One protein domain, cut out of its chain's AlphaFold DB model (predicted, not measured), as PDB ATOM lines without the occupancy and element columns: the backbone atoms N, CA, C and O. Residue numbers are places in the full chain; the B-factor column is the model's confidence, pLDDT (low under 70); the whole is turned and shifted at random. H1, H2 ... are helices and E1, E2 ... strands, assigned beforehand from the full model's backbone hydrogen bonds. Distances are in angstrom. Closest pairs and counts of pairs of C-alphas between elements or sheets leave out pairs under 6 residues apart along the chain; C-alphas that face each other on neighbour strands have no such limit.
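What this domain is: This is residues 2 to 96 of the 163 residues of an uncharacterized protein of Paenibacillus larvae subsp. pulvifaciens (UniProt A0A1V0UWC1). Little regular structure: a compact body made mostly of loops, with H2 at one end and the small E1-E2 hairpin towards the other, H1 along one side, and residues 80 to 86 sticking out. Residues 71 to 72 pair with E2. The printed part has 95 residues, with H1, E1, E2, H2 in that order, 26 residues in named elements; the class is mixed. It is compact, radius of gyration of the C-alphas 14.3 A, spanning 38 by 32 by 26 A.

Where its parts are: H1, residues 15 to 23, begins at C-alpha (-33.147, 38.815, 41.346) and is 12.3 A long. E1 is residues 28 to 30, 6.5 A; E2 is residues 35 to 37, 7.0 A. H2, residues 44 to 54, is 15.3 A long and ends at C-alpha (-33.191, 59.704, 45.191).

How they stand to each other: The hairpin E1 and E2 is antiparallel at 140 degrees, with N 29 and O 36 2.8 A apart, within hydrogen-bond range. H1 and H2 are apart. In both helices every O i to N i+4 pair is within hydrogen-bond range.

The domain as a whole: The C-alphas of Gln 2 and Thr 26, the two farthest apart, are 39.5 A apart. The printed part has no cut; no link is long. Residues 2 to 3 are under pLDDT 70.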
ATOM      1  N   GLN A   2     -37.069  67.774  41.562       59.03
ATOM      2  CA  GLN A   2     -37.622  66.830  42.526       59.03
ATOM      3  C   GLN A   2     -38.257  65.691  41.716       59.03
ATOM      4  O   GLN A   2     -38.866  65.952  40.678       59.03
ATOM      5  N   LYS A   3     -37.973  64.443  42.083       66.06
ATOM      6  CA  LYS A   3     -38.541  63.269  41.415       66.06
ATOM      7  C   LYS A   3     -39.766  62.855  42.222       66.06
ATOM      8  O   LYS A   3     -39.621  62.654  43.418       66.06
ATOM      9  N   ASP A   4     -40.912  62.694  41.571       80.38
ATOM     10  CA  ASP A   4     -42.137  62.219  42.237       80.38
ATOM     11  C   ASP A   4     -42.280  60.690  42.151       80.38
ATOM     12  O   ASP A   4     -42.990  60.066  42.930       80.38
ATOM     13  N   MET A   5     -41.589  60.062  41.191       86.94
ATOM     14  CA  MET A   5     -41.561  58.614  40.999       86.94
ATOM     15  C   MET A   5     -40.261  58.194  40.306       86.94
ATOM     16  O   MET A   5     -39.776  58.874  39.398       86.94
ATOM     17  N   ILE A   6     -39.706  57.053  40.715       89.81
ATOM     18  CA  ILE A   6     -38.503  56.460  40.124       89.81
ATOM     19  C   ILE A   6     -38.813  55.009  39.769       89.81
ATOM     20  O   ILE A   6     -39.124  54.208  40.645       89.81
ATOM     21  N   VAL A   7     -38.704  54.670  38.483       89.69
ATOM     22  CA  VAL A   7     -38.819  53.291  37.996       89.69
ATOM     23  C   VAL A   7     -37.452  52.856  37.495       89.69
ATOM     24  O   VAL A   7     -36.828  53.562  36.703       89.69
ATOM     25  N   ILE A   8     -36.984  51.711  37.980       90.00
ATOM     26  CA  ILE A   8     -35.700  51.137  37.591       90.00
ATOM     27  C   ILE A   8     -35.819  49.635  37.377       90.00
ATOM     28  O   ILE A   8     -36.478  48.932  38.141       90.00
ATOM     29  N   ASP A   9     -35.104  49.154  36.370       89.19
ATOM     30  CA  ASP A   9     -34.915  47.731  36.127       89.19
ATOM     31  C   ASP A   9     -33.640  47.234  36.811       89.19
ATOM     32  O   ASP A   9     -32.703  47.995  37.063       89.19
ATOM     33  N   ASN A  10     -33.583  45.926  37.073       89.62
ATOM     34  CA  ASN A  10     -32.381  45.238  37.557       89.62
ATOM     35  C   ASN A  10     -31.808  45.800  38.875       89.62
ATOM     36  O   ASN A  10     -30.593  45.896  39.037       89.62
ATOM     37  N   PHE A  11     -32.674  46.150  39.840       92.50
ATOM     38  CA  PHE A  11     -32.239  46.641  41.158       92.50
ATOM     39  C   PHE A  11     -31.280  45.671  41.868       92.50
ATOM     40  O   PHE A  11     -30.263  46.084  42.423       92.50
ATOM     41  N   TYR A  12     -31.585  44.371  41.821       92.44
ATOM     42  CA  TYR A  12     -30.687  43.322  42.291       92.44
ATOM     43  C   TYR A  12     -29.860  42.766  41.135       92.44
ATOM     44  O   TYR A  12     -30.398  42.467  40.073       92.44
ATOM     45  N   ALA A  13     -28.570  42.523  41.383       92.88
ATOM     46  CA  ALA A  13     -27.686  41.880  40.409       92.88
ATOM     47  C   ALA A  13     -28.125  40.444  40.056       92.88
ATOM     48  O   ALA A  13     -27.886  39.981  38.946       92.88
ATOM     49  N   ASN A  14     -28.762  39.740  40.999       94.38
ATOM     50  CA  ASN A  14     -29.344  38.415  40.785       94.38
ATOM     51  C   ASN A  14     -30.735  38.330  41.449       94.38
ATOM     52  O   ASN A  14     -30.844  37.876  42.593       94.38
ATOM     53  N   PRO A  15     -31.803  38.789  40.771       93.06
ATOM     54  CA  PRO A  15     -33.147  38.815  41.346       93.06
ATOM     55  C   PRO A  15     -33.702  37.409  41.617       93.06
ATOM     56  O   PRO A  15     -34.435  37.225  42.588       93.06
ATOM     57  N   ASP A  16     -33.310  36.399  40.832       93.19
ATOM     58  CA  ASP A  16     -33.731  35.009  41.046       93.19
ATOM     59  C   ASP A  16     -33.181  34.439  42.358       93.19
ATOM     60  O   ASP A  16     -33.896  33.744  43.080       93.19
ATOM     61  N   GLN A  17     -31.934  34.763  42.712       95.44
ATOM     62  CA  GLN A  17     -31.355  34.368  43.997       95.44
ATOM     63  C   GLN A  17     -32.097  35.013  45.172       95.44
ATOM     64  O   GLN A  17     -32.381  34.329  46.157       95.44
ATOM     65  N   VAL A  18     -32.444  36.301  45.070       94.88
ATOM     66  CA  VAL A  18     -33.207  37.006  46.115       94.88
ATOM     67  C   VAL A  18     -34.614  36.425  46.235       94.88
ATOM     68  O   VAL A  18     -35.070  36.169  47.346       94.88
ATOM     69  N   ARG A  19     -35.279  36.134  45.110       94.31
ATOM     70  CA  ARG A  19     -36.586  35.466  45.099       94.31
ATOM     71  C   ARG A  19     -36.510  34.090  45.760       94.31
ATOM     72  O   ARG A  19     -37.312  33.795  46.637       94.31
ATOM     73  N   ASN A  20     -35.533  33.264  45.388       95.06
ATOM     74  CA  ASN A  20     -35.347  31.941  45.986       95.06
ATOM     75  C   ASN A  20     -35.078  32.036  47.491       95.06
ATOM     76  O   ASN A  20     -35.619  31.240  48.254       95.06
ATOM     77  N   PHE A  21     -34.291  33.019  47.931       95.06
ATOM     78  CA  PHE A  21     -34.107  33.294  49.352       95.06
ATOM     79  C   PHE A  21     -35.432  33.660  50.033       95.06
ATOM     80  O   PHE A  21     -35.786  33.038  51.032       95.06
ATOM     81  N   ALA A  22     -36.185  34.603  49.460       94.12
ATOM     82  CA  ALA A  22     -37.461  35.061  49.993       94.12
ATOM     83  C   ALA A  22     -38.462  33.912  50.166       94.12
ATOM     84  O   ALA A  22     -39.057  33.800  51.225       94.12
ATOM     85  N   ILE A  23     -38.615  33.012  49.191       92.25
ATOM     86  CA  ILE A  23     -39.597  31.911  49.273       92.25
ATOM     87  C   ILE A  23     -39.243  30.897  50.380       92.25
ATOM     88  O   ILE A  23     -40.130  30.253  50.932       92.25
ATOM     89  N   ASN A  24     -37.959  30.757  50.726       93.94
ATOM     90  CA  ASN A  24     -37.483  29.781  51.712       93.94
ATOM     91  C   ASN A  24     -37.434  30.312  53.159       93.94
ATOM     92  O   ASN A  24     -37.026  29.577  54.058       93.94
ATOM     93  N   VAL A  25     -37.828  31.564  53.419       93.62
ATOM     94  CA  VAL A  25     -37.959  32.063  54.801       93.62
ATOM     95  C   VAL A  25     -39.161  31.413  55.501       93.62
ATOM     96  O   VAL A  25     -40.160  31.089  54.863       93.62
ATOM     97  N   THR A  26     -39.075  31.217  56.819       89.88
ATOM     98  CA  THR A  26     -40.044  30.403  57.582       89.88
ATOM     99  C   THR A  26     -41.072  31.201  58.380       89.88
ATOM    100  O   THR A  26     -42.069  30.635  58.818       89.88
ATOM    101  N   ASP A  27     -40.871  32.509  58.553       91.94
ATOM    102  CA  ASP A  27     -41.603  33.321  59.538       91.94
ATOM    103  C   ASP A  27     -42.712  34.173  58.897       91.94
ATOM    104  O   ASP A  27     -42.866  35.362  59.191       91.94
ATOM    105  N   TRP A  28     -43.465  33.570  57.976       94.94
ATOM    106  CA  TRP A  28     -44.579  34.225  57.291       94.94
ATOM    107  C   TRP A  28     -45.784  34.396  58.214       94.94
ATOM    108  O   TRP A  28     -46.257  33.440  58.831       94.94
ATOM    109  N   VAL A  29     -46.327  35.609  58.253       94.56
ATOM    110  CA  VAL A  29     -47.552  35.952  58.978       94.56
ATOM    111  C   VAL A  29     -48.678  36.145  57.969       94.56
ATOM    112  O   VAL A  29     -48.550  36.953  57.052       94.56
ATOM    113  N   ASP A  30     -49.769  35.391  58.126       93.56
ATOM    114  CA  ASP A  30     -50.980  35.560  57.316       93.56
ATOM    115  C   ASP A  30     -51.767  36.783  57.807       93.56
ATOM    116  O   ASP A  30     -52.246  36.804  58.942       93.56
ATOM    117  N   ASN A  31     -51.910  37.785  56.943       89.00
ATOM    118  CA  ASN A  31     -52.701  38.991  57.187       89.00
ATOM    119  C   ASN A  31     -54.040  38.956  56.411       89.00
ATOM    120  O   ASN A  31     -54.643  39.992  56.133       89.00
ATOM    121  N   GLY A  32     -54.499  37.765  56.009       89.06
ATOM    122  CA  GLY A  32     -55.735  37.512  55.268       89.06
ATOM    123  C   GLY A  32     -55.515  37.471  53.755       89.06
ATOM    124  O   GLY A  32     -55.608  36.408  53.132       89.06
ATOM    125  N   LEU A  33     -55.221  38.633  53.158       88.12
ATOM    126  CA  LEU A  33     -55.013  38.780  51.705       88.12
ATOM    127  C   LEU A  33     -53.564  38.553  51.263       88.12
ATOM    128  O   LEU A  33     -53.317  38.267  50.095       88.12
ATOM    129  N   LYS A  34     -52.611  38.699  52.182       90.88
ATOM    130  CA  LYS A  34     -51.175  38.619  51.917       90.88
ATOM    131  C   LYS A  34     -50.459  37.936  53.066       90.88
ATOM    132  O   LYS A  34     -50.932  37.965  54.202       90.88
ATOM    133  N   TYR A  35     -49.309  37.365  52.750       92.75
ATOM    134  CA  TYR A  35     -48.349  36.904  53.735       92.75
ATOM    135  C   TYR A  35     -47.186  37.879  53.780       92.75
ATOM    136  O   TYR A  35     -46.669  38.279  52.737       92.75
ATOM    137  N   GLU A  36     -46.764  38.231  54.983       92.62
ATOM    138  CA  GLU A  36     -45.670  39.166  55.214       92.62
ATOM    139  C   GLU A  36     -44.715  38.601  56.258       92.62
ATOM    140  O   GLU A  36     -45.133  37.950  57.218       92.62
ATOM    141  N   ILE A  37     -43.424  38.863  56.089       91.75
ATOM    142  CA  ILE A  37     -42.449  38.636  57.152       91.75
ATOM    143  C   ILE A  37     -42.216  39.916  57.951       91.75
ATOM    144  O   ILE A  37     -42.013  40.994  57.403       91.75
ATOM    145  N   ARG A  38     -42.145  39.794  59.277       86.50
ATOM    146  CA  ARG A  38     -41.788  40.933  60.145       86.50
ATOM    147  C   ARG A  38     -40.300  41.278  60.080       86.50
ATOM    148  O   ARG A  38     -39.892  42.377  60.448       86.50
ATOM    149  N   LYS A  39     -39.471  40.315  59.670       89.44
ATOM    150  CA  LYS A  39     -38.022  40.484  59.594       89.44
ATOM    151  C   LYS A  39     -37.652  41.319  58.371       89.44
ATOM    152  O   LYS A  39     -37.969  40.959  57.245       89.44
ATOM    153  N   CYS A  40     -36.918  42.390  58.624       89.12
ATOM    154  CA  CYS A  40     -36.359  43.270  57.609       89.12
ATOM    155  C   CYS A  40     -35.010  42.724  57.112       89.12
ATOM    156  O   CYS A  40     -34.100  42.493  57.916       89.12
ATOM    157  N   TYR A  41     -34.875  42.508  55.801       89.94
ATOM    158  CA  TYR A  41     -33.621  42.127  55.150       89.94
ATOM    159  C   TYR A  41     -33.022  43.330  54.420       89.94
ATOM    160  O   TYR A  41     -33.287  43.561  53.241       89.94
ATOM    161  N   PHE A  42     -32.179  44.086  55.116       87.88
ATOM    162  CA  PHE A  42     -31.506  45.256  54.559       87.88
ATOM    163  C   PHE A  42     -29.985  45.133  54.651       87.88
ATOM    164  O   PHE A  42     -29.439  44.371  55.450       87.88
ATOM    165  N   THR A  43     -29.297  45.913  53.822       88.19
ATOM    166  CA  THR A  43     -27.843  46.085  53.851       88.19
ATOM    167  C   THR A  43     -27.513  47.555  53.615       88.19
ATOM    168  O   THR A  43     -28.307  48.277  53.011       88.19
ATOM    169  N   GLU A  44     -26.327  47.998  54.026       88.06
ATOM    170  CA  GLU A  44     -25.848  49.358  53.734       88.06
ATOM    171  C   GLU A  44     -25.764  49.632  52.224       88.06
ATOM    172  O   GLU A  44     -25.955  50.765  51.779       88.06
ATOM    173  N   THR A  45     -25.541  48.591  51.414       89.31
ATOM    174  CA  THR A  45     -25.550  48.680  49.950       89.31
ATOM    175  C   THR A  45     -26.932  49.034  49.407       89.31
ATOM    176  O   THR A  45     -27.027  49.873  48.516       89.31
ATOM    177  N   ILE A  46     -28.004  48.444  49.955       89.06
ATOM    178  CA  ILE A  46     -29.386  48.787  49.575       89.06
ATOM    179  C   ILE A  46     -29.656  50.258  49.894       89.06
ATOM    180  O   ILE A  46     -30.095  50.993  49.013       89.06
ATOM    181  N   THR A  47     -29.323  50.707  51.107       88.31
ATOM    182  CA  THR A  47     -29.503  52.111  51.508       88.31
ATOM    183  C   THR A  47     -28.723  53.056  50.600       88.31
ATOM    184  O   THR A  47     -29.294  54.003  50.072       88.31
ATOM    185  N   SER A  48     -27.447  52.760  50.336       90.25
ATOM    186  CA  SER A  48     -26.601  53.587  49.464       90.25
ATOM    187  C   SER A  48     -27.153  53.677  48.040       90.25
ATOM    188  O   SER A  48     -27.103  54.740  47.425       90.25
ATOM    189  N   LYS A  49     -27.714  52.578  47.514       90.12
ATOM    190  CA  LYS A  49     -28.341  52.575  46.190       90.12
ATOM    191  C   LYS A  49     -29.612  53.423  46.164       90.12
ATOM    192  O   LYS A  49     -29.829  54.142  45.195       90.12
ATOM    193  N   LEU A  50     -30.437  53.366  47.211       89.50
ATOM    194  CA  LEU A  50     -31.628  54.212  47.322       89.50
ATOM    195  C   LEU A  50     -31.253  55.700  47.405       89.50
ATOM    196  O   LEU A  50     -31.820  56.500  46.669       89.50
ATOM    197  N   GLU A  51     -30.252  56.058  48.213       91.12
ATOM    198  CA  GLU A  51     -29.725  57.431  48.294       91.12
ATOM    199  C   GLU A  51     -29.198  57.943  46.943       91.12
ATOM    200  O   GLU A  51     -29.461  59.082  46.564       91.12
ATOM    201  N   GLU A  52     -28.490  57.101  46.181       92.56
ATOM    202  CA  GLU A  52     -28.033  57.427  44.822       92.56
ATOM    203  C   GLU A  52     -29.216  57.704  43.879       92.56
ATOM    204  O   GLU A  52     -29.198  58.669  43.114       92.56
ATOM    205  N   LEU A  53     -30.258  56.866  43.939       91.00
ATOM    206  CA  LEU A  53     -31.443  56.995  43.090       91.00
ATOM    207  C   LEU A  53     -32.246  58.253  43.425       91.00
ATOM    208  O   LEU A  53     -32.625  58.997  42.512       91.00
ATOM    209  N   VAL A  54     -32.484  58.509  44.712       90.06
ATOM    210  CA  VAL A  54     -33.191  59.704  45.191       90.06
ATOM    211  C   VAL A  54     -32.354  60.964  44.941       90.06
ATOM    212  O   VAL A  54     -32.893  61.991  44.530       90.06
ATOM    213  N   GLY A  55     -31.030  60.875  45.084       91.00
ATOM    214  CA  GLY A  55     -30.105  62.002  44.954       91.00
ATOM    215  C   GLY A  55     -29.914  62.793  46.252       91.00
ATOM    216  O   GLY A  55     -29.399  63.910  46.216       91.00
ATOM    217  N   SER A  56     -30.320  62.232  47.393       89.94
ATOM    218  CA  SER A  56     -30.149  62.807  48.728       89.94
ATOM    219  C   SER A  56     -29.840  61.712  49.751       89.94
ATOM    220  O   SER A  56     -30.012  60.520  49.491       89.94
ATOM    221  N   LYS A  57     -29.347  62.119  50.923       90.12
ATOM    222  CA  LYS A  57     -29.206  61.213  52.066       90.12
ATOM    223  C   LYS A  57     -30.578  60.909  52.648       90.12
ATOM    224  O   LYS A  57     -31.362  61.830  52.862       90.12
ATOM    225  N   LEU A  58     -30.838  59.636  52.924       84.94
ATOM    226  CA  LEU A  58     -32.089  59.211  53.535       84.94
ATOM    227  C   LEU A  58     -31.944  59.305  55.051       84.94
ATOM    228  O   LEU A  58     -31.057  58.687  55.641       84.94
ATOM    229  N   ASN A  59     -32.832  60.054  55.699       83.19
ATOM    230  CA  ASN A  59     -32.962  60.019  57.151       83.19
ATOM    231  C   ASN A  59     -33.801  58.799  57.552       83.19
ATOM    232  O   ASN A  59     -34.964  58.929  57.923       83.19
ATOM    233  N   ALA A  60     -33.226  57.608  57.395       75.94
ATOM    234  CA  ALA A  60     -33.914  56.355  57.656       75.94
ATOM    235  C   ALA A  60     -33.107  55.451  58.588       75.94
ATOM    236  O   ALA A  60     -31.896  55.300  58.428       75.94
ATOM    237  N   ASP A  61     -33.795  54.798  59.526       80.50
ATOM    238  CA  ASP A  61     -33.257  53.652  60.256       80.50
ATOM    239  C   ASP A  61     -33.894  52.364  59.701       80.50
ATOM    240  O   ASP A  61     -35.038  52.033  60.042       80.50
ATOM    241  N   PRO A  62     -33.161  51.599  58.869       74.19
ATOM    242  CA  PRO A  62     -33.675  50.382  58.245       74.19
ATOM    243  C   PRO A  62     -34.187  49.324  59.233       74.19
ATOM    244  O   PRO A  62     -34.945  48.433  58.852       74.19
ATOM    245  N   ARG A  63     -33.785  49.399  60.509       71.12
ATOM    246  CA  ARG A  63     -34.188  48.444  61.553       71.12
ATOM    247  C   ARG A  63     -35.619  48.658  62.035       71.12
ATOM    248  O   ARG A  63     -36.191  47.737  62.609       71.12
ATOM    249  N   VAL A  64     -36.172  49.854  61.838       75.75
ATOM    250  CA  VAL A  64     -37.496  50.236  62.361       75.75
ATOM    251  C   VAL A  64     -38.455  50.736  61.282       75.75
ATOM    252  O   VAL A  64     -39.649  50.818  61.543       75.75
ATOM    253  N   MET A  65     -37.970  51.014  60.067       75.69
ATOM    254  CA  MET A  65     -38.770  51.583  58.968       75.69
ATOM    255  C   MET A  65     -39.194  50.562  57.901       75.69
ATOM    256  O   MET A  65     -39.485  50.940  56.771       75.69
ATOM    257  N   GLY A  66     -39.202  49.264  58.221       77.31
ATOM    258  CA  GLY A  66     -39.696  48.249  57.284       77.31
ATOM    259  C   GLY A  66     -38.825  48.095  56.032       77.31
ATOM    260  O   GLY A  66     -39.348  48.001  54.926       77.31
ATOM    261  N   TYR A  67     -37.494  48.079  56.170       85.00
ATOM    262  CA  TYR A  67     -36.592  47.927  55.021       85.00
ATOM    263  C   TYR A  67     -36.394  46.460  54.629       85.00
ATOM    264  O   TYR A  67     -35.809  45.662  55.362       85.00
ATOM    265  N   GLY A  68     -36.835  46.109  53.423       86.94
ATOM    266  CA  GLY A  68     -36.693  44.759  52.882       86.94
ATOM    267  C   GLY A  68     -37.450  43.637  53.611       86.94
ATOM    268  O   GLY A  68     -36.930  42.517  53.621       86.94
ATOM    269  N   PRO A  69     -38.626  43.849  54.240       91.62
ATOM    270  CA  PRO A  69     -39.532  42.740  54.482       91.62
ATOM    271  C   PRO A  69     -40.036  42.214  53.134       91.62
ATOM    272  O   PRO A  69     -40.228  42.958  52.171       91.62
ATOM    273  N   PHE A  70     -40.240  40.905  53.062       94.56
ATOM    274  CA  PHE A  70     -40.889  40.274  51.925       94.56
ATOM    275  C   PHE A  70     -42.388  40.162  52.172       94.56
ATOM    276  O   PHE A  70     -42.838  39.792  53.257       94.56
ATOM    277  N   THR A  71     -43.141  40.406  51.108       92.56
ATOM    278  CA  THR A  71     -44.587  40.223  51.070       92.56
ATOM    279  C   THR A  71     -44.920  39.421  49.826       92.56
ATOM    280  O   THR A  71     -44.401  39.714  48.747       92.56
ATOM    281  N   TYR A  72     -45.787  38.418  49.951       90.88
ATOM    282  CA  TYR A  72     -46.365  37.748  48.792       90.88
ATOM    283  C   TYR A  72     -47.887  37.709  48.876       90.88
ATOM    284  O   TYR A  72     -48.486  37.594  49.948       90.88
ATOM    285  N   PHE A  73     -48.506  37.797  47.704       88.69
ATOM    286  CA  PHE A  73     -49.948  37.744  47.536       88.69
ATOM    287  C   PHE A  73     -50.315  36.374  46.954       88.69
ATOM    288  O   PHE A  73     -49.972  36.099  45.801       88.69
ATOM    289  N   PRO A  74     -50.953  35.482  47.730       85.38
ATOM    290  CA  PRO A  74     -51.570  34.282  47.177       85.38
ATOM    291  C   PRO A  74     -52.768  34.665  46.293       85.38
ATOM    292  O   PRO A  74     -53.252  35.795  46.342       85.38
ATOM    293  N   ASP A  75     -53.296  33.711  45.525       83.81
ATOM    294  CA  ASP A  75     -54.498  33.908  44.701       83.81
ATOM    295  C   ASP A  75     -55.776  33.969  45.568       83.81
ATOM    296  O   ASP A  75     -56.600  33.056  45.595       83.81
ATOM    297  N   ARG A  76     -55.888  35.027  46.378       84.25
ATOM    298  CA  ARG A  76     -57.015  35.328  47.283       84.25
ATOM    299  C   ARG A  76     -57.710  36.645  46.926       84.25
ATOM    300  O   ARG A  76     -58.592  37.101  47.652       84.25
ATOM    301  N   GLY A  77     -57.321  37.248  45.807       79.12
ATOM    302  CA  GLY A  77     -57.727  38.589  45.402       79.12
ATOM    303  C   GLY A  77     -56.715  39.663  45.802       79.12
ATOM    304  O   GLY A  77     -55.624  39.376  46.285       79.12
ATOM    305  N   VAL A  78     -57.089  40.917  45.561       73.44
ATOM    306  CA  VAL A  78     -56.261  42.101  45.823       73.44
ATOM    307  C   VAL A  78     -56.914  42.985  46.876       73.44
ATOM    308  O   VAL A  78     -58.140  42.997  47.022       73.44
ATOM    309  N   GLU A  79     -56.090  43.729  47.604       76.25
ATOM    310  CA  GLU A  79     -56.555  44.750  48.536       76.25
ATOM    311  C   GLU A  79     -57.323  45.831  47.753       76.25
ATOM    312  O   GLU A  79     -56.830  46.354  46.756       76.25
ATOM    313  N   LYS A  80     -58.570  46.103  48.154       77.69
ATOM    314  CA  LYS A  80     -59.473  47.047  47.461       77.69
ATOM    315  C   LYS A  80     -59.570  48.410  48.148       77.69
ATOM    316  O   LYS A  80     -60.390  49.230  47.748       77.69
ATOM    317  N   TYR A  81     -58.772  48.617  49.189       85.81
ATOM    318  CA  TYR A  81     -58.733  49.850  49.961       85.81
ATOM    319  C   TYR A  81     -57.561  50.696  49.478       85.81
ATOM    320  O   TYR A  81     -56.488  50.158  49.197       85.81
ATOM    321  N   THR A  82     -57.747  52.008  49.395       89.12
ATOM    322  CA  THR A  82     -56.621  52.920  49.186       89.12
ATOM    323  C   THR A  82     -55.873  53.143  50.495       89.12
ATOM    324  O   THR A  82     -56.452  53.055  51.584       89.12
ATOM    325  N   HIS A  83     -54.574  53.416  50.389       90.88
ATOM    326  CA  HIS A  83     -53.803  53.972  51.490       90.88
ATOM    327  C   HIS A  83     -52.830  55.048  51.014       90.88
ATOM    328  O   HIS A  83     -52.568  55.157  49.817       90.88
ATOM    329  N   TYR A  84     -52.336  55.842  51.959       89.50
ATOM    330  CA  TYR A  84     -51.186  56.720  51.785       89.50
ATOM    331  C   TYR A  84     -50.119  56.335  52.813       89.50
ATOM    332  O   TYR A  84     -50.447  55.794  53.873       89.50
ATOM    333  N   ASP A  85     -48.862  56.608  52.479       87.38
ATOM    334  CA  ASP A  85     -47.722  56.409  53.366       87.38
ATOM    335  C   ASP A  85     -47.282  57.749  53.964       87.38
ATOM    336  O   ASP A  85     -47.245  58.760  53.266       87.38
ATOM    337  N   ASP A  86     -46.885  57.744  55.236       81.25
ATOM    338  CA  ASP A  86     -46.351  58.924  55.940       81.25
ATOM    339  C   ASP A  86     -44.836  59.129  55.706       81.25
ATOM    340  O   ASP A  86     -44.184  59.921  56.386       81.25
ATOM    341  N   ASN A  87     -44.247  58.381  54.769       84.31
ATOM    342  CA  ASN A  87     -42.816  58.412  54.474       84.31
ATOM    343  C   ASN A  87     -42.522  59.304  53.263       84.31
ATOM    344  O   ASN A  87     -43.259  59.283  52.282       84.31
ATOM    345  N   GLU A  88     -41.383  60.003  53.283       84.00
ATOM    346  CA  GLU A  88     -40.916  60.810  52.140       84.00
ATOM    347  C   GLU A  88     -40.699  59.957  50.879       84.00
ATOM    348  O   GLU A  88     -40.997  60.384  49.768       84.00
ATOM    349  N   TRP A  89     -40.196  58.731  51.066       86.69
ATOM    350  CA  TRP A  89     -39.979  57.760  50.002       86.69
ATOM    351  C   TRP A  89     -40.440  56.374  50.431       86.69
ATOM    352  O   TRP A  89     -40.089  55.895  51.511       86.69
ATOM    353  N   VAL A  90     -41.151  55.700  49.530       88.44
ATOM    354  CA  VAL A  90     -41.498  54.282  49.639       88.44
ATOM    355  C   VAL A  90     -41.052  53.570  48.371       88.44
ATOM    356  O   VAL A  90     -41.138  54.110  47.268       88.44
ATOM    357  N   GLY A  91     -40.523  52.359  48.535       89.25
ATOM    358  CA  GLY A  91     -39.994  51.554  47.443       89.25
ATOM    359  C   GLY A  91     -40.572  50.148  47.457       89.25
ATOM    360  O   GLY A  91     -40.655  49.511  48.504       89.25
ATOM    361  N   ILE A  92     -40.922  49.649  46.275       91.44
ATOM    362  CA  ILE A  92     -41.353  48.267  46.065       91.44
ATOM    363  C   ILE A  92     -40.432  47.655  45.016       91.44
ATOM    364  O   ILE A  92     -40.256  48.211  43.933       91.44
ATOM    365  N   VAL A  93     -39.859  46.492  45.327       92.25
ATOM    366  CA  VAL A  93     -39.114  45.688  44.354       92.25
ATOM    367  C   VAL A  93     -39.932  44.451  44.022       92.25
ATOM    368  O   VAL A  93     -40.201  43.615  44.884       92.25
ATOM    369  N   TYR A  94     -40.317  44.318  42.758       92.25
ATOM    370  CA  TYR A  94     -41.076  43.168  42.289       92.25
ATOM    371  C   TYR A  94     -40.148  41.984  42.009       92.25
ATOM    372  O   TYR A  94     -39.385  41.986  41.049       92.25
ATOM    373  N   LEU A  95     -40.240  40.948  42.845       92.81
ATOM    374  CA  LEU A  95     -39.512  39.681  42.700       92.81
ATOM    375  C   LEU A  95     -40.420  38.581  42.137       92.81
ATOM    376  O   LEU A  95     -40.531  37.489  42.695       92.81
ATOM    377  N   ILE A  96     -41.119  38.885  41.046       89.25
ATOM    378  CA  ILE A  96     -42.118  37.994  40.451       89.25
ATOM    379  C   ILE A  96     -41.560  37.251  39.229       89.25
ATOM    380  O   ILE A  96     -40.684  37.775  38.541       89.25
TER     381      ILE A  96